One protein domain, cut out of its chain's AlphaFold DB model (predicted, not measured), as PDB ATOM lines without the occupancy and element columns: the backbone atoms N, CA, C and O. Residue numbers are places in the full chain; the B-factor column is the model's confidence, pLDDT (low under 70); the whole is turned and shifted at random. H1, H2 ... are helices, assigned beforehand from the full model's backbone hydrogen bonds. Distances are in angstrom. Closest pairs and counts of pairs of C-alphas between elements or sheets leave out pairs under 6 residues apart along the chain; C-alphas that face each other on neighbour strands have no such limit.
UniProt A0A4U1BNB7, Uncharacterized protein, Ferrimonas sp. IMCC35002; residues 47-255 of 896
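Overview. This is residues 47 to 255 of the 896 residues of an uncharacterized protein of Ferrimonas sp. IMCC35002 (UniProt A0A4U1BNB7). A slab of helices in two layers, one a row of H3, H5, H8 and H11 side by side and the other a row of H2, H4, H7 and H10 running against it, with the short H1 at one end. These eight helices form an up-and-down bundle, each running against the one before it in the chain; the short H6 and H9 come just before H7 and H10. The printed part has 209 residues with eleven named helices, H1 to H11 in order, and no named strand; the class is all helix. It is compact, with a radius of gyration of the C-alphas of 17.0 A, and spans 46 by 43 by 30 A.

Arrangement. H1, residues 47 to 52, touches H2, residues 69 to 83, closest at the C-alphas of Ala 48 and Val 73, 5.1 A apart. H2 and H3, residues 91 to 100, form a helical hairpin at a shallow tilt of 26 degrees, their closest C-alphas, Val 73 and Leu 94, 6.0 A apart. H2 touches H4, residues 108 to 122, the same way at 27 degrees, a shallow tilt, with C-alphas Ala 78 and Ala 117 closest at 4.9 A. H3 and H4 are apart. H3 touches H5, residues 132 to 148, the same way at a shallow tilt of 28 degrees, closest at C-alphas Thr 99 and Ala 144, 5.6 A. H4 touches H6, residues 152 to 156, closest at C-alphas Lys 112 and Thr 153, 5.9 A. With residues 119 to 122 alone, H4 only just touches H7, residues 158 to 174, with 3 pairs of C-alphas within 8 A, the closest Thr 122 and Val 164 at 7.2 A. H5 touches H8, residues 184 to 201, the same way at a shallow tilt of 12 degrees, closest at C-alphas Glu 139 and Val 187, 5.5 A. H6 touches H9, residues 206 to 214, closest at C-alphas Ser 155 and Leu 208, 4.9 A. H7 touches H10, residues 216 to 226, closest at C-alphas Glu 166 and Leu 218, 4.7 A. H8 touches H11, residues 238 to 253, at a shallow tilt of 13 degrees, closest at C-alphas Asn 196 and Thr 246, 5.0 A. Every O i to N i+4 pair is within hydrogen-bond range in H1, H2, H4, H5, H6, H8, H9 and H10; in H3 it is 3 of 6, in H7 12 of 13, in H11 11 of 12.

Along the chain. H1 begins at C-alpha 47, (44.369, 24.479, 20.320), and H11 ends at C-alpha 253, (25.475, -0.727, -4.785). From first to last C-alpha H8 measures 25.9 A, H5 24.8 A, H7 24.3 A and H11 23.1 A.

Size, cuts and confidence. The C-alphas of Asp 63 and Ser 227, the two farthest apart, are 48.2 A apart. The printed part has no cut. The links H1 to H2 and H10 to H11 are long. Residues 176 to 182 have pLDDT under 70.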
ATOM      1  N   LEU A  47      44.886  24.728  21.667       95.94
ATOM      2  CA  LEU A  47      44.369  24.479  20.320       95.94
ATOM      3  C   LEU A  47      42.841  24.318  20.274       95.94
ATOM      4  O   LEU A  47      42.217  24.841  19.352       95.94
ATOM      5  N   ALA A  48      42.235  23.636  21.251       95.31
ATOM      6  CA  ALA A  48      40.780  23.490  21.334       95.31
ATOM      7  C   ALA A  48      40.102  24.764  21.863       95.31
ATOM      8  O   ALA A  48      39.077  25.183  21.335       95.31
ATOM      9  N   GLN A  49      40.703  25.436  22.848       96.31
ATOM     10  CA  GLN A  49      40.217  26.725  23.342       96.31
ATOM     11  C   GLN A  49      40.266  27.785  22.235       96.31
ATOM     12  O   GLN A  49      39.303  28.514  22.050       96.31
ATOM     13  N   GLY A  50      41.326  27.801  21.418       94.44
ATOM     14  CA  GLY A  50      41.414  28.685  20.256       94.44
ATOM     15  C   GLY A  50      40.380  28.411  19.152       94.44
ATOM     16  O   GLY A  50      40.197  29.275  18.304       94.44
ATOM     17  N   VAL A  51      39.706  27.252  19.140       96.31
ATOM     18  CA  VAL A  51      38.515  27.034  18.293       96.31
ATOM     19  C   VAL A  51      37.312  27.757  18.895       96.31
ATOM     20  O   VAL A  51      36.675  28.532  18.194       96.31
ATOM     21  N   VAL A  52      37.045  27.550  20.190       96.19
ATOM     22  CA  VAL A  52      35.924  28.175  20.921       96.19
ATOM     23  C   VAL A  52      36.028  29.707  20.950       96.19
ATOM     24  O   VAL A  52      35.019  30.392  20.824       96.19
ATOM     25  N   ASP A  53      37.240  30.245  21.096       94.44
ATOM     26  CA  ASP A  53      37.497  31.688  21.188       94.44
ATOM     27  C   ASP A  53      37.455  32.409  19.820       94.44
ATOM     28  O   ASP A  53      37.556  33.638  19.775       94.44
ATOM     29  N   THR A  54      37.340  31.670  18.709       92.75
ATOM     30  CA  THR A  54      37.401  32.202  17.337       92.75
ATOM     31  C   THR A  54      36.039  32.107  16.653       92.75
ATOM     32  O   THR A  54      35.374  31.078  16.730       92.75
ATOM     33  N   ASP A  55      35.643  33.168  15.944       88.62
ATOM     34  CA  ASP A  55      34.384  33.210  15.193       88.62
ATOM     35  C   ASP A  55      34.385  32.202  14.026       88.62
ATOM     36  O   ASP A  55      35.412  32.000  13.370       88.62
ATOM     37  N   SER A  56      33.240  31.583  13.735       85.81
ATOM     38  CA  SER A  56      33.155  30.453  12.797       85.81
ATOM     39  C   SER A  56      33.465  30.842  11.348       85.81
ATOM     40  O   SER A  56      34.008  30.037  10.588       85.81
ATOM     41  N   GLU A  57      33.230  32.105  10.977       85.75
ATOM     42  CA  GLU A  57      33.656  32.672   9.689       85.75
ATOM     43  C   GLU A  57      35.190  32.687   9.528       85.75
ATOM     44  O   GLU A  57      35.705  32.571   8.415       85.75
ATOM     45  N   GLN A  58      35.942  32.805  10.629       89.06
ATOM     46  CA  GLN A  58      37.402  32.948  10.604       89.06
ATOM     47  C   GLN A  58      38.133  31.606  10.492       89.06
ATOM     48  O   GLN A  58      39.269  31.586  10.014       89.06
ATOM     49  N   TRP A  59      37.491  30.485  10.842       91.75
ATOM     50  CA  TRP A  59      38.068  29.141  10.690       91.75
ATOM     51  C   TRP A  59      38.368  28.759   9.231       91.75
ATOM     52  O   TRP A  59      39.096  27.803   9.004       91.75
ATOM     53  N   GLN A  60      37.815  29.478   8.247       86.12
ATOM     54  CA  GLN A  60      38.093  29.288   6.815       86.12
ATOM     55  C   GLN A  60      39.212  30.200   6.279       86.12
ATOM     56  O   GLN A  60      39.531  30.141   5.092       86.12
ATOM     57  N   SER A  61      39.767  31.092   7.105       87.12
ATOM     58  CA  SER A  61      40.793  32.044   6.667       87.12
ATOM     59  C   SER A  61      42.189  31.417   6.629       87.12
ATOM     60  O   SER A  61      42.540  30.622   7.498       87.12
ATOM     61  N   ASP A  62      43.023  31.850   5.676       81.94
ATOM     62  CA  ASP A  62      44.435  31.434   5.568       81.94
ATOM     63  C   ASP A  62      45.266  31.757   6.834       81.94
ATOM     64  O   ASP A  62      46.339  31.187   7.035       81.94
ATOM     65  N   ASP A  63      44.783  32.670   7.685       85.38
ATOM     66  CA  ASP A  63      45.410  33.064   8.952       85.38
ATOM     67  C   ASP A  63      45.045  32.127  10.130       85.38
ATOM     68  O   ASP A  63      45.655  32.220  11.203       85.38
ATOM     69  N   PHE A  64      44.076  31.213   9.970       91.06
ATOM     70  CA  PHE A  64      43.682  30.265  11.014       91.06
ATOM     71  C   PHE A  64      44.518  28.977  10.955       91.06
ATOM     72  O   PHE A  64      44.270  28.059  10.178       91.06
ATOM     73  N   GLU A  65      45.523  28.885  11.826       90.56
ATOM     74  CA  GLU A  65      46.405  27.715  11.921       90.56
ATOM     75  C   GLU A  65      45.624  26.457  12.342       90.56
ATOM     76  O   GLU A  65      45.240  26.338  13.507       90.56
ATOM     77  N   HIS A  66      45.402  25.514  11.424       93.06
ATOM     78  CA  HIS A  66      44.624  24.291  11.672       93.06
ATOM     79  C   HIS A  66      45.403  23.155  12.356       93.06
ATOM     80  O   HIS A  66      44.768  22.206  12.830       93.06
ATOM     81  N   SER A  67      46.741  23.204  12.396       93.19
ATOM     82  CA  SER A  67      47.526  21.993  12.651       93.19
ATOM     83  C   SER A  67      47.343  21.401  14.052       93.19
ATOM     84  O   SER A  67      47.430  22.092  15.069       93.19
ATOM     85  N   GLY A  68      47.064  20.095  14.107       92.62
ATOM     86  CA  GLY A  68      46.833  19.335  15.337       92.62
ATOM     87  C   GLY A  68      45.486  19.610  16.016       92.62
ATOM     88  O   GLY A  68      45.230  19.077  17.099       92.62
ATOM     89  N   ARG A  69      44.602  20.426  15.420       94.56
ATOM     90  CA  ARG A  69      43.326  20.776  16.063       94.56
ATOM     91  C   ARG A  69      42.313  19.642  16.091       94.56
ATOM     92  O   ARG A  69      41.507  19.633  17.008       94.56
ATOM     93  N   ILE A  70      42.343  18.686  15.158       96.00
ATOM     94  CA  ILE A  70      41.400  17.549  15.186       96.00
ATOM     95  C   ILE A  70      41.605  16.715  16.459       96.00
ATOM     96  O   ILE A  70      40.631  16.424  17.152       96.00
ATOM     97  N   ASP A  71      42.854  16.410  16.819       95.25
ATOM     98  CA  ASP A  71      43.187  15.692  18.058       95.25
ATOM     99  C   ASP A  71      42.744  16.502  19.290       95.25
ATOM    100  O   ASP A  71      42.016  16.005  20.146       95.25
ATOM    101  N   ALA A  72      43.106  17.789  19.335       95.94
ATOM    102  CA  ALA A  72      42.762  18.691  20.432       95.94
ATOM    103  C   ALA A  72      41.243  18.853  20.642       95.94
ATOM    104  O   ALA A  72      40.771  18.891  21.778       95.94
ATOM    105  N   VAL A  73      40.484  18.963  19.550       97.50
ATOM    106  CA  VAL A  73      39.018  19.053  19.554       97.50
ATOM    107  C   VAL A  73      38.410  17.727  20.002       97.50
ATOM    108  O   VAL A  73      37.507  17.740  20.833       97.50
ATOM    109  N   SER A  74      38.944  16.592  19.543       97.56
ATOM    110  CA  SER A  74      38.500  15.256  19.968       97.56
ATOM    111  C   SER A  74      38.686  15.047  21.477       97.56
ATOM    112  O   SER A  74      37.753  14.609  22.149       97.56
ATOM    113  N   ASP A  75      39.834  15.447  22.036       96.50
ATOM    114  CA  ASP A  75      40.095  15.436  23.486       96.50
ATOM    115  C   ASP A  75      39.139  16.360  24.267       96.50
ATOM    116  O   ASP A  75      38.758  16.065  25.403       96.50
ATOM    117  N   GLY A  76      38.755  17.501  23.683       96.50
ATOM    118  CA  GLY A  76      37.783  18.429  24.267       96.50
ATOM    119  C   GLY A  76      36.366  17.853  24.295       96.50
ATOM    120  O   GLY A  76      35.720  17.856  25.343       96.50
ATOM    121  N   LEU A  77      35.915  17.300  23.168       97.81
ATOM    122  CA  LEU A  77      34.619  16.631  23.028       97.81
ATOM    123  C   LEU A  77      34.505  15.413  23.952       97.81
ATOM    124  O   LEU A  77      33.482  15.244  24.609       97.81
ATOM    125  N   ALA A  78      35.566  14.608  24.078       96.44
ATOM    126  CA  ALA A  78      35.599  13.475  25.000       96.44
ATOM    127  C   ALA A  78      35.457  13.909  26.472       96.44
ATOM    128  O   ALA A  78      34.709  13.286  27.222       96.44
ATOM    129  N   GLN A  79      36.103  15.005  26.887       95.19
ATOM    130  CA  GLN A  79      35.940  15.551  28.244       95.19
ATOM    131  C   GLN A  79      34.524  16.080  28.516       95.19
ATOM    132  O   GLN A  79      34.031  15.929  29.632       95.19
ATOM    133  N   ILE A  80      33.870  16.697  27.526       95.38
ATOM    134  CA  ILE A  80      32.466  17.130  27.642       95.38
ATOM    135  C   ILE A  80      31.555  15.896  27.760       95.38
ATOM    136  O   ILE A  80      30.720  15.831  28.663       95.38
ATOM    137  N   ALA A  81      31.791  14.870  26.934       95.56
ATOM    138  CA  ALA A  81      31.068  13.601  26.988       95.56
ATOM    139  C   ALA A  81      31.197  12.881  28.342       95.56
ATOM    140  O   ALA A  81      30.213  12.343  28.842       95.56
ATOM    141  N   GLU A  82      32.377  12.905  28.975       94.69
ATOM    142  CA  GLU A  82      32.587  12.338  30.320       94.69
ATOM    143  C   GLU A  82      31.759  13.032  31.415       94.69
ATOM    144  O   GLU A  82      31.415  12.394  32.416       94.69
ATOM    145  N   LEU A  83      31.435  14.319  31.248       92.88
ATOM    146  CA  LEU A  83      30.526  15.046  32.143       92.88
ATOM    147  C   LEU A  83      29.051  14.868  31.773       92.88
ATOM    148  O   LEU A  83      28.192  15.109  32.620       92.88
ATOM    149  N   SER A  84      28.771  14.436  30.540       92.25
ATOM    150  CA  SER A  84      27.431  14.349  29.960       92.25
ATOM    151  C   SER A  84      26.676  15.689  29.975       92.25
ATOM    152  O   SER A  84      25.462  15.727  30.190       92.25
ATOM    153  N   ASP A  85      27.405  16.787  29.764       90.19
ATOM    154  CA  ASP A  85      26.882  18.156  29.793       90.19
ATOM    155  C   ASP A  85      26.592  18.650  28.366       90.19
ATOM    156  O   ASP A  85      27.466  19.176  27.675       90.19
ATOM    157  N   ILE A  86      25.360  18.427  27.898       90.62
ATOM    158  CA  ILE A  86      24.927  18.821  26.547       90.62
ATOM    159  C   ILE A  86      24.741  20.341  26.391       90.62
ATOM    160  O   ILE A  86      24.745  20.846  25.271       90.62
ATOM    161  N   ASP A  87      24.618  21.062  27.510       90.00
ATOM    162  CA  ASP A  87      24.479  22.519  27.569       90.00
ATOM    163  C   ASP A  87      25.846  23.238  27.666       90.00
ATOM    164  O   ASP A  87      25.895  24.464  27.786       90.00
ATOM    165  N   ASP A  88      26.972  22.507  27.611       93.25
ATOM    166  CA  ASP A  88      28.313  23.094  27.663       93.25
ATOM    167  C   ASP A  88      28.547  24.031  26.463       93.25
ATOM    168  O   ASP A  88      28.613  23.600  25.309       93.25
ATOM    169  N   GLU A  89      28.735  25.328  26.738       93.25
ATOM    170  CA  GLU A  89      28.925  26.392  25.737       93.25
ATOM    171  C   GLU A  89      30.067  26.106  24.733       93.25
ATOM    172  O   GLU A  89      30.099  26.677  23.643       93.25
ATOM    173  N   ARG A  90      31.005  25.208  25.073       95.19
ATOM    174  CA  ARG A  90      32.135  24.803  24.219       95.19
ATOM    175  C   ARG A  90      31.783  23.687  23.236       95.19
ATOM    176  O   ARG A  90      32.486  23.534  22.239       95.19
ATOM    177  N   LEU A  91      30.735  22.906  23.492       96.00
ATOM    178  CA  LEU A  91      30.392  21.707  22.724       96.00
ATOM    179  C   LEU A  91      30.089  22.023  21.256       96.00
ATOM    180  O   LEU A  91      30.671  21.423  20.350       96.00
ATOM    181  N   LEU A  92      29.192  22.983  21.020       94.81
ATOM    182  CA  LEU A  92      28.718  23.296  19.676       94.81
ATOM    183  C   LEU A  92      29.824  23.896  18.776       94.81
ATOM    184  O   LEU A  92      29.990  23.373  17.671       94.81
ATOM    185  N   PRO A  93      30.648  24.876  19.216       96.38
ATOM    186  CA  PRO A  93      31.791  25.350  18.428       96.38
ATOM    187  C   PRO A  93      32.797  24.242  18.082       96.38
ATOM    188  O   PRO A  93      33.276  24.172  16.951       96.38
ATOM    189  N   LEU A  94      33.089  23.344  19.033       97.62
ATOM    190  CA  LEU A  94      34.011  22.223  18.819       97.62
ATOM    191  C   LEU A  94      33.487  21.237  17.762       97.62
ATOM    192  O   LEU A  94      34.266  20.801  16.916       97.62
ATOM    193  N   LEU A  95      32.187  20.918  17.765       97.19
ATOM    194  CA  LEU A  95      31.579  20.075  16.728       97.19
ATOM    195  C   LEU A  95      31.532  20.778  15.362       97.19
ATOM    196  O   LEU A  95      31.902  20.182  14.352       97.19
ATOM    197  N   GLN A  96      31.122  22.050  15.318       95.50
ATOM    198  CA  GLN A  96      30.997  22.816  14.073       95.50
ATOM    199  C   GLN A  96      32.339  22.965  13.343       95.50
ATOM    200  O   GLN A  96      32.397  22.780  12.124       95.50
ATOM    201  N   TYR A  97      33.430  23.213  14.077       96.38
ATOM    202  CA  TYR A  97      34.782  23.327  13.520       96.38
ATOM    203  C   TYR A  97      35.210  22.119  12.672       96.38
ATOM    204  O   TYR A  97      35.930  22.275  11.683       96.38
ATOM    205  N   LEU A  98      34.747  20.910  13.011       95.88
ATOM    206  CA  LEU A  98      35.131  19.679  12.312       95.88
ATOM    207  C   LEU A  98      34.801  19.721  10.815       95.88
ATOM    208  O   LEU A  98      35.548  19.142  10.022       95.88
ATOM    209  N   THR A  99      33.735  20.428  10.433       93.56
ATOM    210  CA  THR A  99      33.310  20.611   9.034       93.56
ATOM    211  C   THR A  99      34.292  21.459   8.216       93.56
ATOM    212  O   THR A  99      34.452  21.230   7.018       93.56
ATOM    213  N   TYR A 100      35.011  22.376   8.872       91.69
ATOM    214  CA  TYR A 100      35.973  23.297   8.260       91.69
ATOM    215  C   TYR A 100      37.415  22.778   8.284       91.69
ATOM    216  O   TYR A 100      38.261  23.273   7.543       91.69
ATOM    217  N   ALA A 101      37.718  21.772   9.110       90.56
ATOM    218  CA  ALA A 101      39.069  21.237   9.221       90.56
ATOM    219  C   ALA A 101      39.542  20.606   7.884       90.56
ATOM    220  O   ALA A 101      38.880  19.697   7.352       90.56
ATOM    221  N   PRO A 102      40.690  21.047   7.331       89.81
ATOM    222  CA  PRO A 102      41.122  20.693   5.982       89.81
ATOM    223  C   PRO A 102      41.512  19.217   5.866       89.81
ATOM    224  O   PRO A 102      41.969  18.592   6.823       89.81
ATOM    225  N   GLN A 103      41.401  18.657   4.657       87.19
ATOM    226  CA  GLN A 103      41.679  17.238   4.397       87.19
ATOM    227  C   GLN A 103      43.098  16.803   4.819       87.19
ATOM    228  O   GLN A 103      43.293  15.653   5.205       87.19
ATOM    229  N   ALA A 104      44.073  17.719   4.798       87.50
ATOM    230  CA  ALA A 104      45.457  17.457   5.196       87.50
ATOM    231  C   ALA A 104      45.624  17.059   6.678       87.50
ATOM    232  O   ALA A 104      46.546  16.314   6.998       87.50
ATOM    233  N   GLU A 105      44.725  17.502   7.564       87.25
ATOM    234  CA  GLU A 105      44.761  17.184   9.001       87.25
ATOM    235  C   GLU A 105      44.129  15.820   9.328       87.25
ATOM    236  O   GLU A 105      44.256  15.311  10.440       87.25
ATOM    237  N   ARG A 106      43.447  15.190   8.363       90.62
ATOM    238  CA  ARG A 106      42.624  13.985   8.567       90.62
ATOM    239  C   ARG A 106      43.466  12.705   8.549       90.62
ATOM    240  O   ARG A 106      43.241  11.798   7.751       90.62
ATOM    241  N   SER A 107      44.476  12.663   9.416       89.94
ATOM    242  CA  SER A 107      45.346  11.501   9.608       89.94
ATOM    243  C   SER A 107      44.582  10.338  10.258       89.94
ATOM    244  O   SER A 107      43.693  10.574  11.068       89.94
ATOM    245  N   GLU A 108      44.942   9.085   9.950       88.19
ATOM    246  CA  GLU A 108      44.272   7.892  10.507       88.19
ATOM    247  C   GLU A 108      44.227   7.872  12.060       88.19
ATOM    248  O   GLU A 108      43.174   7.557  12.618       88.19
ATOM    249  N   PRO A 109      45.292   8.261  12.801       89.62
ATOM    250  CA  PRO A 109      45.201   8.457  14.252       89.62
ATOM    251  C   PRO A 109      44.173   9.517  14.675       89.62
ATOM    252  O   PRO A 109      43.414   9.284  15.616       89.62
ATOM    253  N   SER A 110      44.123  10.649  13.968       90.94
ATOM    254  CA  SER A 110      43.235  11.777  14.276       90.94
ATOM    255  C   SER A 110      41.772  11.450  13.993       90.94
ATOM    256  O   SER A 110      40.904  11.710  14.822       90.94
ATOM    257  N   THR A 111      41.482  10.797  12.865       92.75
ATOM    258  CA  THR A 111      40.124  10.343  12.527       92.75
ATOM    259  C   THR A 111      39.628   9.257  13.478       92.75
ATOM    260  O   THR A 111      38.430   9.175  13.737       92.75
ATOM    261  N   LYS A 112      40.541   8.471  14.064       92.69
ATOM    262  CA  LYS A 112      40.216   7.497  15.110       92.69
ATOM    263  C   LYS A 112      39.849   8.135  16.444       92.69
ATOM    264  O   LYS A 112      38.846   7.745  17.036       92.69
ATOM    265  N   ALA A 113      40.645   9.097  16.912       92.69
ATOM    266  CA  ALA A 113      40.311   9.867  18.110       92.69
ATOM    267  C   ALA A 113      38.963  10.585  17.928       92.69
ATOM    268  O   ALA A 113      38.113  10.546  18.817       92.69
ATOM    269  N   LEU A 114      38.732  11.134  16.731       96.56
ATOM    270  CA  LEU A 114      37.491  11.807  16.379       96.56
ATOM    271  C   LEU A 114      36.269  10.878  16.386       96.56
ATOM    272  O   LEU A 114      35.269  11.231  17.001       96.56
ATOM    273  N   SER A 115      36.328   9.698  15.754       96.06
ATOM    274  CA  SER A 115      35.200   8.747  15.780       96.06
ATOM    275  C   SER A 115      34.829   8.366  17.217       96.06
ATOM    276  O   SER A 115      33.661   8.431  17.598       96.06
ATOM    277  N   GLN A 116      35.830   8.085  18.059       96.12
ATOM    278  CA  GLN A 116      35.615   7.770  19.473       96.12
ATOM    279  C   GLN A 116      34.977   8.931  20.248       96.12
ATOM    280  O   GLN A 116      34.063   8.699  21.039       96.12
ATOM    281  N   ALA A 117      35.411  10.170  19.999       97.12
ATOM    282  CA  ALA A 117      34.826  11.358  20.613       97.12
ATOM    283  C   ALA A 117      33.379  11.605  20.145       97.12
ATOM    284  O   ALA A 117      32.505  11.842  20.974       97.12
ATOM    285  N   LEU A 118      33.095  11.478  18.844       97.56
ATOM    286  CA  LEU A 118      31.739  11.606  18.298       97.56
ATOM    287  C   LEU A 118      30.797  10.530  18.862       97.56
ATOM    288  O   LEU A 118      29.683  10.848  19.270       97.56
ATOM    289  N   LEU A 119      31.247   9.275  18.967       96.94
ATOM    290  CA  LEU A 119      30.468   8.207  19.604       96.94
ATOM    291  C   LEU A 119      30.219   8.490  21.096       96.94
ATOM    292  O   LEU A 119      29.110   8.265  21.579       96.94
ATOM    293  N   ALA A 120      31.197   9.046  21.819       96.56
ATOM    294  CA  ALA A 120      31.013   9.461  23.210       96.56
ATOM    295  C   ALA A 120      29.971  10.591  23.352       96.56
ATOM    296  O   ALA A 120      29.122  10.519  24.238       96.56
ATOM    297  N   ILE A 121      29.963  11.573  22.441       97.19
ATOM    298  CA  ILE A 121      28.928  12.622  22.369       97.19
ATOM    299  C   ILE A 121      27.531  12.014  22.166       97.19
ATOM    300  O   ILE A 121      26.598  12.377  22.879       97.19
ATOM    301  N   THR A 122      27.379  11.026  21.276       95.94
ATOM    302  CA  THR A 122      26.077  10.354  21.052       95.94
ATOM    303  C   THR A 122      25.590   9.522  22.247       95.94
ATOM    304  O   THR A 122      24.417   9.150  22.318       95.94
ATOM    305  N   ALA A 123      26.482   9.228  23.198       95.19
ATOM    306  CA  ALA A 123      26.190   8.476  24.413       95.19
ATOM    307  C   ALA A 123      25.828   9.358  25.625       95.19
ATOM    308  O   ALA A 123      25.513   8.804  26.679       95.19
ATOM    309  N   MET A 124      25.861  10.692  25.497       95.00
ATOM    310  CA  MET A 124      25.463  11.607  26.573       95.00
ATOM    311  C   MET A 124      23.966  11.505  26.896       95.00
ATOM    312  O   MET A 124      23.122  11.303  26.013       95.00
ATOM    313  N   ASP A 125      23.630  11.722  28.169       88.44
ATOM    314  CA  ASP A 125      22.264  12.002  28.605       88.44
ATOM    315  C   ASP A 125      21.689  13.155  27.764       88.44
ATOM    316  O   ASP A 125      22.363  14.137  27.461       88.44
ATOM    317  N   ASN A 126      20.425  13.017  27.364       84.69
ATOM    318  CA  ASN A 126      19.704  13.959  26.506       84.69
ATOM    319  C   ASN A 126      20.282  14.195  25.091       84.69
ATOM    320  O   ASN A 126      19.679  14.979  24.368       84.69
ATOM    321  N   PHE A 127      21.320  13.487  24.606       90.94
ATOM    322  CA  PHE A 127      21.696  13.580  23.174       90.94
ATOM    323  C   PHE A 127      20.522  13.206  22.260       90.94
ATOM    324  O   PHE A 127      20.305  13.845  21.242       90.94
ATOM    325  N   HIS A 128      19.718  12.221  22.664       85.94
ATOM    326  CA  HIS A 128      18.448  11.839  22.027       85.94
ATOM    327  C   HIS A 128      17.236  12.580  22.625       85.94
ATOM    328  O   HIS A 128      16.118  12.067  22.647       85.94
ATOM    329  N   GLY A 129      17.458  13.765  23.190       80.56
ATOM    330  CA  GLY A 129      16.399  14.654  23.638       80.56
ATOM    331  C   GLY A 129      15.682  15.300  22.447       80.56
ATOM    332  O   GLY A 129      16.243  15.374  21.350       80.56
ATOM    333  N   PRO A 130      14.439  15.771  22.638       73.12
ATOM    334  CA  PRO A 130      13.752  16.586  21.647       73.12
ATOM    335  C   PRO A 130      14.097  18.079  21.760       73.12
ATOM    336  O   PRO A 130      13.604  18.849  20.951       73.12
ATOM    337  N   ASP A 131      14.843  18.541  22.770       76.94
ATOM    338  CA  ASP A 131      15.060  19.976  23.004       76.94
ATOM    339  C   ASP A 131      16.052  20.641  22.023       76.94
ATOM    340  O   ASP A 131      16.771  19.991  21.265       76.94
ATOM    341  N   ALA A 132      16.043  21.978  21.990       77.19
ATOM    342  CA  ALA A 132      16.849  22.757  21.049       77.19
ATOM    343  C   ALA A 132      18.381  22.608  21.234       77.19
ATOM    344  O   ALA A 132      19.078  22.603  20.211       77.19
ATOM    345  N   PRO A 133      18.929  22.465  22.464       82.94
ATOM    346  CA  PRO A 133      20.322  22.062  22.667       82.94
ATOM    347  C   PRO A 133      20.628  20.704  22.026       82.94
ATOM    348  O   PRO A 133      21.529  20.628  21.189       82.94
ATOM    349  N   ALA A 134      19.830  19.666  22.316       87.06
ATOM    350  CA  ALA A 134      20.017  18.337  21.735       87.06
ATOM    351  C   ALA A 134      19.960  18.358  20.201       87.06
ATOM    352  O   ALA A 134      20.866  17.837  19.554       87.06
ATOM    353  N   GLY A 135      18.966  19.031  19.610       88.38
ATOM    354  CA  GLY A 135      18.853  19.180  18.155       88.38
ATOM    355  C   GLY A 135      20.079  19.851  17.522       88.38
ATOM    356  O   GLY A 135      20.616  19.357  16.534       88.38
ATOM    357  N   SER A 136      20.602  20.916  18.141       89.50
ATOM    358  CA  SER A 136      21.802  21.616  17.649       89.50
ATOM    359  C   SER A 136      23.055  20.725  17.676       89.50
ATOM    360  O   SER A 136      23.887  20.781  16.769       89.50
ATOM    361  N   VAL A 137      23.188  19.883  18.707       93.38
ATOM    362  CA  VAL A 137      24.293  18.922  18.858       93.38
ATOM    363  C   VAL A 137      24.137  17.740  17.889       93.38
ATOM    364  O   VAL A 137      25.128  17.304  17.303       93.38
ATOM    365  N   GLN A 138      22.909  17.264  17.650       93.56
ATOM    366  CA  GLN A 138      22.586  16.252  16.636       93.56
ATOM    367  C   GLN A 138      22.939  16.738  15.219       93.56
ATOM    368  O   GLN A 138      23.611  16.015  14.484       93.56
ATOM    369  N   GLU A 139      22.549  17.962  14.838       92.56
ATOM    370  CA  GLU A 139      22.913  18.574  13.546       92.56
ATOM    371  C   GLU A 139      24.437  18.618  13.353       92.56
ATOM    372  O   GLU A 139      24.950  18.163  12.329       92.56
ATOM    373  N   ALA A 140      25.170  19.117  14.353       94.25
ATOM    374  CA  ALA A 140      26.620  19.261  14.270       94.25
ATOM    375  C   ALA A 140      27.354  17.903  14.267       94.25
ATOM    376  O   ALA A 140      28.351  17.751  13.561       94.25
ATOM    377  N   TYR A 141      26.839  16.893  14.980       96.38
ATOM    378  CA  TYR A 141      27.305  15.502  14.875       96.38
ATOM    379  C   TYR A 141      27.113  14.939  13.457       96.38
ATOM    380  O   TYR A 141      28.029  14.317  12.922       96.38
ATOM    381  N   LEU A 142      25.956  15.174  12.830       96.50
ATOM    382  CA  LEU A 142      25.655  14.696  11.475       96.50
ATOM    383  C   LEU A 142      26.540  15.369  10.419       96.50
ATOM    384  O   LEU A 142      27.118  14.685   9.573       96.50
ATOM    385  N   ASP A 143      26.705  16.693  10.493       94.88
ATOM    386  CA  ASP A 143      27.592  17.436   9.594       94.88
ATOM    387  C   ASP A 143      29.070  17.031   9.782       94.88
ATOM    388  O   ASP A 143      29.803  16.893   8.793       94.88
ATOM    389  N   ALA A 144      29.499  16.750  11.019       94.75
ATOM    390  CA  ALA A 144      30.815  16.184  11.304       94.75
ATOM    391  C   ALA A 144      30.967  14.765  10.733       94.75
ATOM    392  O   ALA A 144      31.907  14.524   9.983       94.75
ATOM    393  N   LEU A 145      30.044  13.838  11.007       94.94
ATOM    394  CA  LEU A 145      30.087  12.470  10.477       94.94
ATOM    395  C   LEU A 145      30.187  12.480   8.947       94.94
ATOM    396  O   LEU A 145      31.153  11.952   8.392       94.94
ATOM    397  N   LYS A 146      29.247  13.166   8.279       93.25
ATOM    398  CA  LYS A 146      29.197  13.347   6.820       93.25
ATOM    399  C   LYS A 146      30.531  13.827   6.244       93.25
ATOM    400  O   LYS A 146      30.980  13.320   5.222       93.25
ATOM    401  N   SER A 147      31.190  14.767   6.923       91.62
ATOM    402  CA  SER A 147      32.461  15.340   6.472       91.62
ATOM    403  C   SER A 147      33.625  14.339   6.459       91.62
ATOM    404  O   SER A 147      34.602  14.589   5.754       91.62
ATOM    405  N   TYR A 148      33.559  13.229   7.207       93.25
ATOM    406  CA  TYR A 148      34.669  12.278   7.377       93.25
ATOM    407  C   TYR A 148      34.359  10.841   6.925       93.25
ATOM    408  O   TYR A 148      35.273  10.018   6.981       93.25
ATOM    409  N   LEU A 149      33.146  10.528   6.447       87.69
ATOM    410  CA  LEU A 149      32.717   9.174   6.033       87.69
ATOM    411  C   LEU A 149      33.730   8.425   5.151       87.69
ATOM    412  O   LEU A 149      33.991   7.248   5.373       87.69
ATOM    413  N   THR A 150      34.339   9.117   4.185       84.75
ATOM    414  CA  THR A 150      35.308   8.554   3.222       84.75
ATOM    415  C   THR A 150      36.730   8.388   3.773       84.75
ATOM    416  O   THR A 150      37.641   7.980   3.050       84.75
ATOM    417  N   THR A 151      36.965   8.705   5.050       90.62
ATOM    418  CA  THR A 151      38.236   8.399   5.718       90.62
ATOM    419  C   THR A 151      38.256   6.940   6.163       90.62
ATOM    420  O   THR A 151      37.260   6.414   6.656       90.62
ATOM    421  N   THR A 152      39.409   6.279   6.029       87.75
ATOM    422  CA  THR A 152      39.550   4.835   6.285       87.75
ATOM    423  C   THR A 152      39.046   4.409   7.666       87.75
ATOM    424  O   THR A 152      38.477   3.329   7.791       87.75
ATOM    425  N   THR A 153      39.204   5.247   8.696       87.75
ATOM    426  CA  THR A 153      38.694   4.934  10.038       87.75
ATOM    427  C   THR A 153      37.181   5.081  10.153       87.75
ATOM    428  O   THR A 153      36.545   4.184  10.688       87.75
ATOM    429  N   MET A 154      36.577   6.153   9.629       90.31
ATOM    430  CA  MET A 154      35.115   6.321   9.700       90.31
ATOM    431  C   MET A 154      34.377   5.273   8.866       90.31
ATOM    432  O   MET A 154      33.325   4.804   9.275       90.31
ATOM    433  N   SER A 155      34.955   4.864   7.733       89.06
ATOM    434  CA  SER A 155      34.467   3.751   6.912       89.06
ATOM    435  C   SER A 155      34.530   2.407   7.664       89.06
ATOM    436  O   SER A 155      33.601   1.605   7.589       89.06
ATOM    437  N   GLN A 156      35.576   2.181   8.474       89.12
ATOM    438  CA  GLN A 156      35.695   1.015   9.368       89.12
ATOM    439  C   GLN A 156      34.702   1.041  10.535       89.12
ATOM    440  O   GLN A 156      34.072   0.024  10.824       89.12
ATOM    441  N   ASP A 157      34.569   2.191  11.193       92.69
ATOM    442  CA  ASP A 157      33.723   2.383  12.372       92.69
ATOM    443  C   ASP A 157      32.264   2.744  11.992       92.69
ATOM    444  O   ASP A 157      31.440   3.004  12.873       92.69
ATOM    445  N   PHE A 158      31.902   2.721  10.698       94.44
ATOM    446  CA  PHE A 158      30.585   3.157  10.209       94.44
ATOM    447  C   PHE A 158      29.426   2.409  10.872       94.44
ATOM    448  O   PHE A 158      28.430   3.040  11.196       94.44
ATOM    449  N   SER A 159      29.553   1.109  11.152       93.88
ATOM    450  CA  SER A 159      28.501   0.330  11.830       93.88
ATOM    451  C   SER A 159      28.189   0.819  13.254       93.88
ATOM    452  O   SER A 159      27.066   0.674  13.728       93.88
ATOM    453  N   LEU A 160      29.147   1.459  13.935       94.69
ATOM    454  CA  LEU A 160      28.905   2.101  15.232       94.69
ATOM    455  C   LEU A 160      28.091   3.388  15.063       94.69
ATOM    456  O   LEU A 160      27.201   3.667  15.862       94.69
ATOM    457  N   HIS A 161      28.372   4.152  14.006       95.75
ATOM    458  CA  HIS A 161      27.620   5.355  13.661       95.75
ATOM    459  C   HIS A 161      26.239   5.030  13.065       95.75
ATOM    460  O   HIS A 161      25.281   5.740  13.355       95.75
ATOM    461  N   ALA A 162      26.100   3.938  12.312       95.38
ATOM    462  CA  ALA A 162      24.847   3.445  11.746       95.38
ATOM    463  C   ALA A 162      23.802   3.170  12.838       95.38
ATOM    464  O   ALA A 162      22.690   3.678  12.739       95.38
ATOM    465  N   ALA A 163      24.196   2.516  13.937       95.81
ATOM    466  CA  ALA A 163      23.345   2.320  15.116       95.81
ATOM    467  C   ALA A 163      22.884   3.644  15.775       95.81
ATOM    468  O   ALA A 163      21.824   3.703  16.400       95.81
ATOM    469  N   VAL A 164      23.646   4.739  15.634       95.88
ATOM    470  CA  VAL A 164      23.197   6.077  16.063       95.88
ATOM    471  C   VAL A 164      22.154   6.630  15.091       95.88
ATOM    472  O   VAL A 164      21.119   7.120  15.539       95.88
ATOM    473  N   LEU A 165      22.391   6.533  13.777       96.12
ATOM    474  CA  LEU A 165      21.454   7.001  12.744       96.12
ATOM    475  C   LEU A 165      20.118   6.235  12.806       96.12
ATOM    476  O   LEU A 165      19.057   6.850  12.744       96.12
ATOM    477  N   GLU A 166      20.173   4.918  13.011       96.00
ATOM    478  CA  GLU A 166      19.031   4.025  13.250       96.00
ATOM    479  C   GLU A 166      18.206   4.503  14.452       96.00
ATOM    480  O   GLU A 166      17.003   4.745  14.345       96.00
ATOM    481  N   LYS A 167      18.869   4.740  15.589       93.56
ATOM    482  CA  LYS A 167      18.227   5.238  16.807       93.56
ATOM    483  C   LYS A 167      17.616   6.634  16.635       93.56
ATOM    484  O   LYS A 167      16.572   6.897  17.226       93.56
ATOM    485  N   MET A 168      18.219   7.513  15.829       93.06
ATOM    486  CA  MET A 168      17.645   8.827  15.497       93.06
ATOM    487  C   MET A 168      16.391   8.698  14.615       93.06
ATOM    488  O   MET A 168      15.379   9.326  14.918       93.06
ATOM    489  N   LEU A 169      16.409   7.842  13.586       93.19
ATOM    490  CA  LEU A 169      15.224   7.550  12.761       93.19
ATOM    491  C   LEU A 169      14.074   6.982  13.609       93.19
ATOM    492  O   LEU A 169      12.946   7.465  13.523       93.19
ATOM    493  N   ASN A 170      14.370   6.001  14.465       92.31
ATOM    494  CA  ASN A 170      13.386   5.381  15.353       92.31
ATOM    495  C   ASN A 170      12.817   6.391  16.369       92.31
ATOM    496  O   ASN A 170      11.603   6.440  16.568       92.31
ATOM    497  N   GLN A 171      13.651   7.268  16.939       88.00
ATOM    498  CA  GLN A 171      13.199   8.364  17.804       88.00
ATOM    499  C   GLN A 171      12.196   9.284  17.086       88.00
ATOM    500  O   GLN A 171      11.187   9.662  17.676       88.00
ATOM    501  N   PHE A 172      12.432   9.626  15.817       86.44
ATOM    502  CA  PHE A 172      11.520  10.475  15.040       86.44
ATOM    503  C   PHE A 172      10.177   9.805  14.708       86.44
ATOM    504  O   PHE A 172       9.190  10.503  14.478       86.44
ATOM    505  N   VAL A 173      10.098   8.472  14.747       88.75
ATOM    506  CA  VAL A 173       8.833   7.723  14.656       88.75
ATOM    507  C   VAL A 173       8.071   7.730  15.988       88.75
ATOM    508  O   VAL A 173       6.848   7.827  15.985       88.75
ATOM    509  N   GLU A 174       8.764   7.687  17.130       84.56
ATOM    510  CA  GLU A 174       8.149   7.622  18.471       84.56
ATOM    511  C   GLU A 174       7.566   8.957  18.995       84.56
ATOM    512  O   GLU A 174       6.918   8.976  20.046       84.56
ATOM    513  N   LEU A 175       7.773  10.081  18.298       77.44
ATOM    514  CA  LEU A 175       7.318  11.409  18.734       77.44
ATOM    515  C   LEU A 175       5.843  11.691  18.380       77.44
ATOM    516  O   LEU A 175       5.499  11.992  17.235       77.44
ATOM    517  N   ASP A 176       4.986  11.682  19.405       60.44
ATOM    518  CA  ASP A 176       3.593  12.153  19.353       60.44
ATOM    519  C   ASP A 176       3.539  13.698  19.236       60.44
ATOM    520  O   ASP A 176       3.933  14.413  20.158       60.44
ATOM    521  N   GLN A 177       2.979  14.213  18.131       54.88
ATOM    522  CA  GLN A 177       2.744  15.645  17.830       54.88
ATOM    523  C   GLN A 177       4.001  16.534  17.660       54.88
ATOM    524  O   GLN A 177       4.345  17.364  18.503       54.88
ATOM    525  N   LEU A 178       4.608  16.435  16.473       53.19
ATOM    526  CA  LEU A 178       5.846  17.116  16.053       53.19
ATOM    527  C   LEU A 178       5.859  18.658  16.119       53.19
ATOM    528  O   LEU A 178       6.912  19.247  16.347       53.19
ATOM    529  N   TYR A 179       4.713  19.326  15.950       50.16
ATOM    530  CA  TYR A 179       4.594  20.781  15.712       50.16
ATOM    531  C   TYR A 179       4.902  21.699  16.918       50.16
ATOM    532  O   TYR A 179       4.386  22.813  17.008       50.16
ATOM    533  N   THR A 180       5.694  21.242  17.890       51.22
ATOM    534  CA  THR A 180       6.049  22.014  19.096       51.22
ATOM    535  C   THR A 180       7.546  22.281  19.249       51.22
ATOM    536  O   THR A 180       7.949  22.868  20.254       51.22
ATOM    537  N   ASN A 181       8.371  21.899  18.268       59.44
ATOM    538  CA  ASN A 181       9.816  22.098  18.321       59.44
ATOM    539  C   ASN A 181      10.382  22.801  17.080       59.44
ATOM    540  O   ASN A 181      10.364  22.248  15.987       59.44
ATOM    541  N   GLU A 182      10.960  23.987  17.277       61.09
ATOM    542  CA  GLU A 182      11.460  24.873  16.211       61.09
ATOM    543  C   GLU A 182      12.683  24.332  15.430       61.09
ATOM    544  O   GLU A 182      13.152  25.003  14.511       61.09
ATOM    545  N   ARG A 183      13.227  23.150  15.772       73.38
ATOM    546  CA  ARG A 183      14.392  22.544  15.090       73.38
ATOM    547  C   ARG A 183      14.188  21.144  14.505       73.38
ATOM    548  O   ARG A 183      15.093  20.671  13.822       73.38
ATOM    549  N   TYR A 184      13.052  20.484  14.731       76.62
ATOM    550  CA  TYR A 184      12.855  19.080  14.325       76.62
ATOM    551  C   TYR A 184      13.161  18.841  12.831       76.62
ATOM    552  O   TYR A 184      13.972  17.974  12.494       76.62
ATOM    553  N   ASP A 185      12.613  19.680  11.950       78.81
ATOM    554  CA  ASP A 185      12.756  19.549  10.494       78.81
ATOM    555  C   ASP A 185      14.217  19.661  10.028       78.81
ATOM    556  O   ASP A 185      14.639  18.962   9.107       78.81
ATOM    557  N   TYR A 186      15.019  20.496  10.701       84.88
ATOM    558  CA  TYR A 186      16.441  20.676  10.402       84.88
ATOM    559  C   TYR A 186      17.257  19.425  10.737       84.88
ATOM    560  O   TYR A 186      18.113  19.031   9.938       84.88
ATOM    561  N   VAL A 187      16.974  18.759  11.864       89.44
ATOM    562  CA  VAL A 187      17.661  17.505  12.206       89.44
ATOM    563  C   VAL A 187      17.248  16.385  11.253       89.44
ATOM    564  O   VAL A 187      18.118  15.678  10.744       89.44
ATOM    565  N   VAL A 188      15.951  16.247  10.945       90.75
ATOM    566  CA  VAL A 188      15.458  15.272   9.952       90.75
ATOM    567  C   VAL A 188      16.133  15.502   8.599       90.75
ATOM    568  O   VAL A 188      16.651  14.561   7.996       90.75
ATOM    569  N   TYR A 189      16.218  16.759   8.152       91.50
ATOM    570  CA  TYR A 189      16.890  17.132   6.911       91.50
ATOM    571  C   TYR A 189      18.376  16.750   6.925       91.50
ATOM    572  O   TYR A 189      18.862  16.120   5.985       91.50
ATOM    573  N   ARG A 190      19.110  17.074   7.999       92.50
ATOM    574  CA  ARG A 190      20.531  16.712   8.145       92.50
ATOM    575  C   ARG A 190      20.751  15.200   8.225       92.50
ATOM    576  O   ARG A 190      21.735  14.709   7.666       92.50
ATOM    577  N   LEU A 191      19.852  14.459   8.873       95.19
ATOM    578  CA  LEU A 191      19.934  13.006   9.014       95.19
ATOM    579  C   LEU A 191      19.759  12.322   7.659       95.19
ATOM    580  O   LEU A 191      20.620  11.550   7.235       95.19
ATOM    581  N   LEU A 192      18.689  12.670   6.946       95.38
ATOM    582  CA  LEU A 192      18.405  12.141   5.616       95.38
ATOM    583  C   LEU A 192      19.477  12.559   4.601       95.38
ATOM    584  O   LEU A 192      19.912  11.728   3.805       95.38
ATOM    585  N   GLN A 193      19.996  13.789   4.685       94.44
ATOM    586  CA  GLN A 193      21.138  14.222   3.875       94.44
ATOM    587  C   GLN A 193      22.397  13.389   4.151       94.44
ATOM    588  O   GLN A 193      23.117  13.035   3.216       94.44
ATOM    589  N   THR A 194      22.656  13.039   5.412       95.19
ATOM    590  CA  THR A 194      23.804  12.202   5.790       95.19
ATOM    591  C   THR A 194      23.647  10.780   5.254       95.19
ATOM    592  O   THR A 194      24.560  10.285   4.601       95.19
ATOM    593  N   LEU A 195      22.481  10.149   5.423       95.19
ATOM    594  CA  LEU A 195      22.186   8.809   4.885       95.19
ATOM    595  C   LEU A 195      22.308   8.750   3.356       95.19
ATOM    596  O   LEU A 195      22.865   7.807   2.792       95.19
ATOM    597  N   ASN A 196      21.847   9.798   2.682       92.50
ATOM    598  CA  ASN A 196      21.927   9.924   1.236       92.50
ATOM    599  C   ASN A 196      23.376  10.079   0.734       92.50
ATOM    600  O   ASN A 196      23.737   9.492  -0.291       92.50
ATOM    601  N   GLN A 197      24.215  10.807   1.483       92.62
ATOM    602  CA  GLN A 197      25.654  10.921   1.231       92.62
ATOM    603  C   GLN A 197      26.380   9.590   1.483       92.62
ATOM    604  O   GLN A 197      27.181   9.183   0.648       92.62
ATOM    605  N   VAL A 198      26.050   8.859   2.557       92.88
ATOM    606  CA  VAL A 198      26.571   7.498   2.806       92.88
ATOM    607  C   VAL A 198      26.278   6.587   1.609       92.88
ATOM    608  O   VAL A 198      27.181   5.914   1.113       92.88
ATOM    609  N   GLY A 199      25.042   6.599   1.096       90.50
ATOM    610  CA  GLY A 199      24.654   5.809  -0.078       90.50
ATOM    611  C   GLY A 199      25.396   6.193  -1.366       90.50
ATOM    612  O   GLY A 199      25.614   5.335  -2.218       90.50
ATOM    613  N   HIS A 200      25.807   7.458  -1.510       90.06
ATOM    614  CA  HIS A 200      26.657   7.915  -2.613       90.06
ATOM    615  C   HIS A 200      28.109   7.452  -2.434       90.06
ATOM    616  O   HIS A 200      28.693   6.870  -3.344       90.06
ATOM    617  N   ASP A 201      28.693   7.673  -1.258       90.62
ATOM    618  CA  ASP A 201      30.112   7.411  -1.010       90.62
ATOM    619  C   ASP A 201      30.422   5.909  -0.966       90.62
ATOM    620  O   ASP A 201      31.474   5.482  -1.443       90.62
ATOM    621  N   ALA A 202      29.460   5.088  -0.537       90.69
ATOM    622  CA  ALA A 202      29.491   3.632  -0.663       90.69
ATOM    623  C   ALA A 202      29.615   3.135  -2.120       90.69
ATOM    624  O   ALA A 202      30.016   1.997  -2.355       90.69
ATOM    625  N   TYR A 203      29.312   3.950  -3.136       86.00
ATOM    626  CA  TYR A 203      29.590   3.565  -4.523       86.00
ATOM    627  C   TYR A 203      31.104   3.501  -4.801       86.00
ATOM    628  O   TYR A 203      31.566   2.650  -5.566       86.00
ATOM    629  N   PHE A 204      31.880   4.369  -4.145       86.50
ATOM    630  CA  PHE A 204      33.320   4.537  -4.349       86.50
ATOM    631  C   PHE A 204      34.176   3.859  -3.265       86.50
ATOM    632  O   PHE A 204      35.299   3.444  -3.555       86.50
ATOM    633  N   ASP A 205      33.654   3.702  -2.044       88.94
ATOM    634  CA  ASP A 205      34.302   2.992  -0.938       88.94
ATOM    635  C   ASP A 205      33.664   1.608  -0.716       88.94
ATOM    636  O   ASP A 205      32.533   1.470  -0.248       88.94
ATOM    637  N   ALA A 206      34.427   0.557  -1.028       87.06
ATOM    638  CA  ALA A 206      33.987  -0.828  -0.891       87.06
ATOM    639  C   ALA A 206      33.767  -1.275   0.568       87.06
ATOM    640  O   ALA A 206      32.953  -2.170   0.787       87.06
ATOM    641  N   GLN A 207      34.466  -0.678   1.539       87.75
ATOM    642  CA  GLN A 207      34.315  -0.992   2.959       87.75
ATOM    643  C   GLN A 207      33.047  -0.341   3.522       87.75
ATOM    644  O   GLN A 207      32.245  -1.027   4.156       87.75
ATOM    645  N   LEU A 208      32.805   0.932   3.189       90.88
ATOM    646  CA  LEU A 208      31.556   1.620   3.525       90.88
ATOM    647  C   LEU A 208      30.346   0.921   2.884       90.88
ATOM    648  O   LEU A 208      29.304   0.778   3.519       90.88
ATOM    649  N   ARG A 209      30.498   0.415   1.652       90.69
ATOM    650  CA  ARG A 209      29.481  -0.396   0.966       90.69
ATOM    651  C   ARG A 209      29.163  -1.700   1.681       90.69
ATOM    652  O   ARG A 209      27.992  -2.041   1.807       90.69
ATOM    653  N   GLU A 210      30.183  -2.443   2.101       89.00
ATOM    654  CA  GLU A 210      29.992  -3.701   2.828       89.00
ATOM    655  C   GLU A 210      29.310  -3.450   4.177       89.00
ATOM    656  O   GLU A 210      28.376  -4.168   4.520       89.00
ATOM    657  N   ALA A 211      29.701  -2.387   4.889       90.56
ATOM    658  CA  ALA A 211      29.065  -1.990   6.141       90.56
ATOM    659  C   ALA A 211      27.596  -1.566   5.943       90.56
ATOM    660  O   ALA A 211      26.723  -2.092   6.627       90.56
ATOM    661  N   LEU A 212      27.302  -0.685   4.977       92.38
ATOM    662  CA  LEU A 212      25.940  -0.211   4.698       92.38
ATOM    663  C   LEU A 212      24.999  -1.341   4.255       92.38
ATOM    664  O   LEU A 212      23.865  -1.403   4.716       92.38
ATOM    665  N   LEU A 213      25.448  -2.231   3.363       90.19
ATOM    666  CA  LEU A 213      24.615  -3.331   2.856       90.19
ATOM    667  C   LEU A 213      24.451  -4.488   3.859       90.19
ATOM    668  O   LEU A 213      23.585  -5.338   3.662       90.19
ATOM    669  N   ALA A 214      25.278  -4.547   4.907       90.56
ATOM    670  CA  ALA A 214      25.141  -5.513   5.994       90.56
ATOM    671  C   ALA A 214      24.231  -5.018   7.136       90.56
ATOM    672  O   ALA A 214      23.795  -5.833   7.952       90.56
ATOM    673  N   ASP A 215      23.947  -3.713   7.206       94.88
ATOM    674  CA  ASP A 215      23.187  -3.091   8.293       94.88
ATOM    675  C   ASP A 215      21.670  -3.128   8.030       94.88
ATOM    676  O   ASP A 215      21.041  -2.180   7.549       94.88
ATOM    677  N   ALA A 216      21.078  -4.287   8.326       93.44
ATOM    678  CA  ALA A 216      19.644  -4.515   8.175       93.44
ATOM    679  C   ALA A 216      18.793  -3.674   9.146       93.44
ATOM    680  O   ALA A 216      17.652  -3.348   8.816       93.44
ATOM    681  N   ASP A 217      19.333  -3.313  10.314       95.88
ATOM    682  CA  ASP A 217      18.612  -2.541  11.329       95.88
ATOM    683  C   ASP A 217      18.471  -1.075  10.878       95.88
ATOM    684  O   ASP A 217      17.357  -0.541  10.863       95.88
ATOM    685  N   LEU A 218      19.548  -0.453  10.371       95.62
ATOM    686  CA  LEU A 218      19.492   0.883   9.765       95.62
ATOM    687  C   LEU A 218      18.577   0.920   8.533       95.62
ATOM    688  O   LEU A 218      17.782   1.851   8.380       95.62
ATOM    689  N   HIS A 219      18.657  -0.093   7.664       94.69
ATOM    690  CA  HIS A 219      17.766  -0.200   6.509       94.69
ATOM    691  C   HIS A 219      16.293  -0.276   6.954       94.69
ATOM    692  O   HIS A 219      15.452   0.481   6.469       94.69
ATOM    693  N   GLN A 220      15.969  -1.119   7.939       95.69
ATOM    694  CA  GLN A 220      14.607  -1.234   8.465       95.69
ATOM    695  C   GLN A 220      14.125   0.054   9.153       95.69
ATOM    696  O   GLN A 220      12.944   0.399   9.035       95.69
ATOM    697  N   ALA A 221      15.008   0.790   9.832       96.25
ATOM    698  CA  ALA A 221      14.690   2.090  10.421       96.25
ATOM    699  C   ALA A 221      14.372   3.143   9.342       96.25
ATOM    700  O   ALA A 221      13.419   3.907   9.501       96.25
ATOM    701  N   MET A 222      15.086   3.136   8.206       96.19
ATOM    702  CA  MET A 222      14.764   3.992   7.053       96.19
ATOM    703  C   MET A 222      13.367   3.702   6.499       96.19
ATOM    704  O   MET A 222      12.604   4.640   6.275       96.19
ATOM    705  N   LEU A 223      13.008   2.426   6.309       95.56
ATOM    706  CA  LEU A 223      11.675   2.047   5.824       95.56
ATOM    707  C   LEU A 223      10.577   2.419   6.825       95.56
ATOM    708  O   LEU A 223       9.536   2.943   6.433       95.56
ATOM    709  N   THR A 224      10.824   2.186   8.119       95.88
ATOM    710  CA  THR A 224       9.879   2.513   9.197       95.88
ATOM    711  C   THR A 224       9.634   4.016   9.272       95.88
ATOM    712  O   THR A 224       8.479   4.431   9.310       95.88
ATOM    713  N   PHE A 225      10.691   4.836   9.226       94.75
ATOM    714  CA  PHE A 225      10.563   6.291   9.182       94.75
ATOM    715  C   PHE A 225       9.866   6.757   7.899       94.75
ATOM    716  O   PHE A 225       8.867   7.464   7.980       94.75
ATOM    717  N   GLY A 226      10.338   6.320   6.726       92.81
ATOM    718  CA  GLY A 226       9.796   6.736   5.430       92.81
ATOM    719  C   GLY A 226       8.319   6.391   5.237       92.81
ATOM    720  O   GLY A 226       7.615   7.139   4.567       92.81
ATOM    721  N   SER A 227       7.841   5.308   5.857       91.94
ATOM    722  CA  SER A 227       6.431   4.881   5.843       91.94
ATOM    723  C   SER A 227       5.569   5.547   6.927       91.94
ATOM    724  O   SER A 227       4.363   5.317   6.975       91.94
ATOM    725  N   HIS A 228       6.159   6.316   7.846       90.88
ATOM    726  CA  HIS A 228       5.437   6.940   8.954       90.88
ATOM    727  C   HIS A 228       4.865   8.304   8.554       90.88
ATOM    728  O   HIS A 228       5.451   9.021   7.745       90.88
ATOM    729  N   SER A 229       3.774   8.737   9.197       86.38
ATOM    730  CA  SER A 229       3.201  10.078   8.985       86.38
ATOM    731  C   SER A 229       4.191  11.213   9.266       86.38
ATOM    732  O   SER A 229       4.049  12.302   8.726       86.38
ATOM    733  N   ASN A 230       5.215  10.951  10.084       86.75
ATOM    734  CA  ASN A 230       6.272  11.907  10.429       86.75
ATOM    735  C   ASN A 230       7.302  12.120   9.299       86.75
ATOM    736  O   ASN A 230       8.156  12.997   9.422       86.75
ATOM    737  N   ALA A 231       7.217  11.355   8.202       88.69
ATOM    738  CA  ALA A 231       7.931  11.621   6.952       88.69
ATOM    739  C   ALA A 231       7.175  12.584   6.008       88.69
ATOM    740  O   ALA A 231       7.587  12.766   4.860       88.69
ATOM    741  N   ILE A 232       6.096  13.206   6.496       83.75
ATOM    742  CA  ILE A 232       5.392  14.330   5.871       83.75
ATOM    743  C   ILE A 232       5.437  15.500   6.861       83.75
ATOM    744  O   ILE A 232       4.970  15.381   7.993       83.75
ATOM    745  N   ILE A 233       6.013  16.627   6.443       79.81
ATOM    746  CA  ILE A 233       6.260  17.802   7.295       79.81
ATOM    747  C   ILE A 233       5.585  19.008   6.646       79.81
ATOM    748  O   ILE A 233       5.836  19.286   5.481       79.81
ATOM    749  N   GLU A 234       4.679  19.674   7.368       76.00
ATOM    750  CA  GLU A 234       3.869  20.817   6.887       76.00
ATOM    751  C   GLU A 234       3.067  20.576   5.583       76.00
ATOM    752  O   GLU A 234       2.515  21.507   5.001       76.00
ATOM    753  N   GLY A 235       2.928  19.315   5.158       70.50
ATOM    754  CA  GLY A 235       2.302  18.921   3.891       70.50
ATOM    755  C   GLY A 235       3.291  18.624   2.756       70.50
ATOM    756  O   GLY A 235       2.872  18.187   1.688       70.50
ATOM    757  N   ASP A 236       4.596  18.782   2.978       79.62
ATOM    758  CA  ASP A 236       5.619  18.377   2.019       79.62
ATOM    759  C   ASP A 236       6.079  16.929   2.237       79.62
ATOM    760  O   ASP A 236       6.399  16.492   3.347       79.62
ATOM    761  N   THR A 237       6.211  16.193   1.132       83.44
ATOM    762  CA  THR A 237       6.708  14.806   1.097       83.44
ATOM    763  C   THR A 237       8.229  14.704   0.955       83.44
ATOM    764  O   THR A 237       8.744  13.638   0.603       83.44
ATOM    765  N   TRP A 238       8.976  15.795   1.168       87.94
ATOM    766  CA  TRP A 238      10.431  15.772   1.007       87.94
ATOM    767  C   TRP A 238      11.120  14.712   1.894       87.94
ATOM    768  O   TRP A 238      11.999  14.033   1.363       87.94
ATOM    769  N   PRO A 239      10.732  14.444   3.162       90.69
ATOM    770  CA  PRO A 239      11.433  13.438   3.966       90.69
ATOM    771  C   PRO A 239      11.271  12.023   3.390       90.69
ATOM    772  O   PRO A 239      12.259  11.304   3.227       90.69
ATOM    773  N   ALA A 240      10.048  11.648   2.998       88.00
ATOM    774  CA  ALA A 240       9.770  10.379   2.323       88.00
ATOM    775  C   ALA A 240      10.524  10.253   0.982       88.00
ATOM    776  O   ALA A 240      11.091   9.199   0.686       88.00
ATOM    777  N   TRP A 241      10.615  11.340   0.201       88.19
ATOM    778  CA  TRP A 241      11.407  11.375  -1.034       88.19
ATOM    779  C   TRP A 241      12.893  11.094  -0.780       88.19
ATOM    780  O   TRP A 241      13.483  10.278  -1.485       88.19
ATOM    781  N   TRP A 242      13.504  11.695   0.249       91.44
ATOM    782  CA  TRP A 242      14.922  11.468   0.567       91.44
ATOM    783  C   TRP A 242      15.208  10.026   1.028       91.44
ATOM    784  O   TRP A 242      16.285   9.494   0.733       91.44
ATOM    785  N   VAL A 243      14.261   9.360   1.703       92.12
ATOM    786  CA  VAL A 243      14.360   7.916   2.001       92.12
ATOM    787  C   VAL A 243      14.395   7.112   0.700       92.12
ATOM    788  O   VAL A 243      15.321   6.327   0.491       92.12
ATOM    789  N   ILE A 244      13.447   7.355  -0.211       88.31
ATOM    790  CA  ILE A 244      13.360   6.650  -1.500       88.31
ATOM    791  C   ILE A 244      14.588   6.929  -2.381       88.31
ATOM    792  O   ILE A 244      15.125   6.010  -3.000       88.31
ATOM    793  N   ASP A 245      15.111   8.157  -2.383       88.88
ATOM    794  CA  ASP A 245      16.349   8.504  -3.086       88.88
ATOM    795  C   ASP A 245      17.580   7.767  -2.526       88.88
ATOM    796  O   ASP A 245      18.534   7.483  -3.253       88.88
ATOM    797  N   THR A 246      17.553   7.413  -1.240       90.75
ATOM    798  CA  THR A 246      18.612   6.634  -0.590       90.75
ATOM    799  C   THR A 246      18.490   5.142  -0.924       90.75
ATOM    800  O   THR A 246      19.497   4.520  -1.268       90.75
ATOM    801  N   LEU A 247      17.273   4.579  -0.959       90.00
ATOM    802  CA  LEU A 247      17.015   3.218  -1.471       90.00
ATOM    803  C   LEU A 247      17.441   3.081  -2.946       90.00
ATOM    804  O   LEU A 247      18.130   2.133  -3.321       90.00
ATOM    805  N   ARG A 248      17.134   4.090  -3.772       89.00
ATOM    806  CA  ARG A 248      17.596   4.217  -5.166       89.00
ATOM    807  C   ARG A 248      19.121   4.156  -5.290       89.00
ATOM    808  O   ARG A 248      19.630   3.581  -6.248       89.00
ATOM    809  N   LYS A 249      19.868   4.745  -4.348       88.88
ATOM    810  CA  LYS A 249      21.337   4.643  -4.328       88.88
ATOM    811  C   LYS A 249      21.794   3.235  -3.943       88.88
ATOM    812  O   LYS A 249      22.635   2.678  -4.643       88.88
ATOM    813  N   GLN A 250      21.186   2.620  -2.921       89.94
ATOM    814  CA  GLN A 250      21.471   1.230  -2.530       89.94
ATOM    815  C   GLN A 250      21.240   0.233  -3.683       89.94
ATOM    816  O   GLN A 250      22.045  -0.680  -3.867       89.94
ATOM    817  N   TYR A 251      20.243   0.468  -4.545       89.50
ATOM    818  CA  TYR A 251      19.983  -0.339  -5.749       89.50
ATOM    819  C   TYR A 251      21.212  -0.477  -6.664       89.50
ATOM    820  O   TYR A 251      21.494  -1.561  -7.186       89.50
ATOM    821  N   TRP A 252      21.983   0.602  -6.824       85.75
ATOM    822  CA  TRP A 252      23.208   0.616  -7.627       85.75
ATOM    823  C   TRP A 252      24.435   0.057  -6.890       85.75
ATOM    824  O   TRP A 252      25.402  -0.330  -7.541       85.75
ATOM    825  N   LEU A 253      24.404  -0.074  -5.558       86.94
ATOM    826  CA  LEU A 253      25.475  -0.727  -4.785       86.94
ATOM    827  C   LEU A 253      25.484  -2.256  -4.951       86.94
ATOM    828  O   LEU A 253      26.528  -2.891  -4.793       86.94
ATOM    829  N   HIS A 254      24.341  -2.841  -5.326       83.50
ATOM    830  CA  HIS A 254      24.212  -4.245  -5.735       83.50
ATOM    831  C   HIS A 254      24.717  -4.530  -7.161       83.50
ATOM    832  O   HIS A 254      24.632  -5.665  -7.636       83.50
ATOM    833  N   TYR A 255      25.276  -3.514  -7.822       74.00
ATOM    834  CA  TYR A 255      26.019  -3.622  -9.069       74.00
ATOM    835  C   TYR A 255      27.518  -3.708  -8.743       74.00
ATOM    836  O   TYR A 255      28.139  -2.710  -8.375       74.00
TER     837      TYR A 255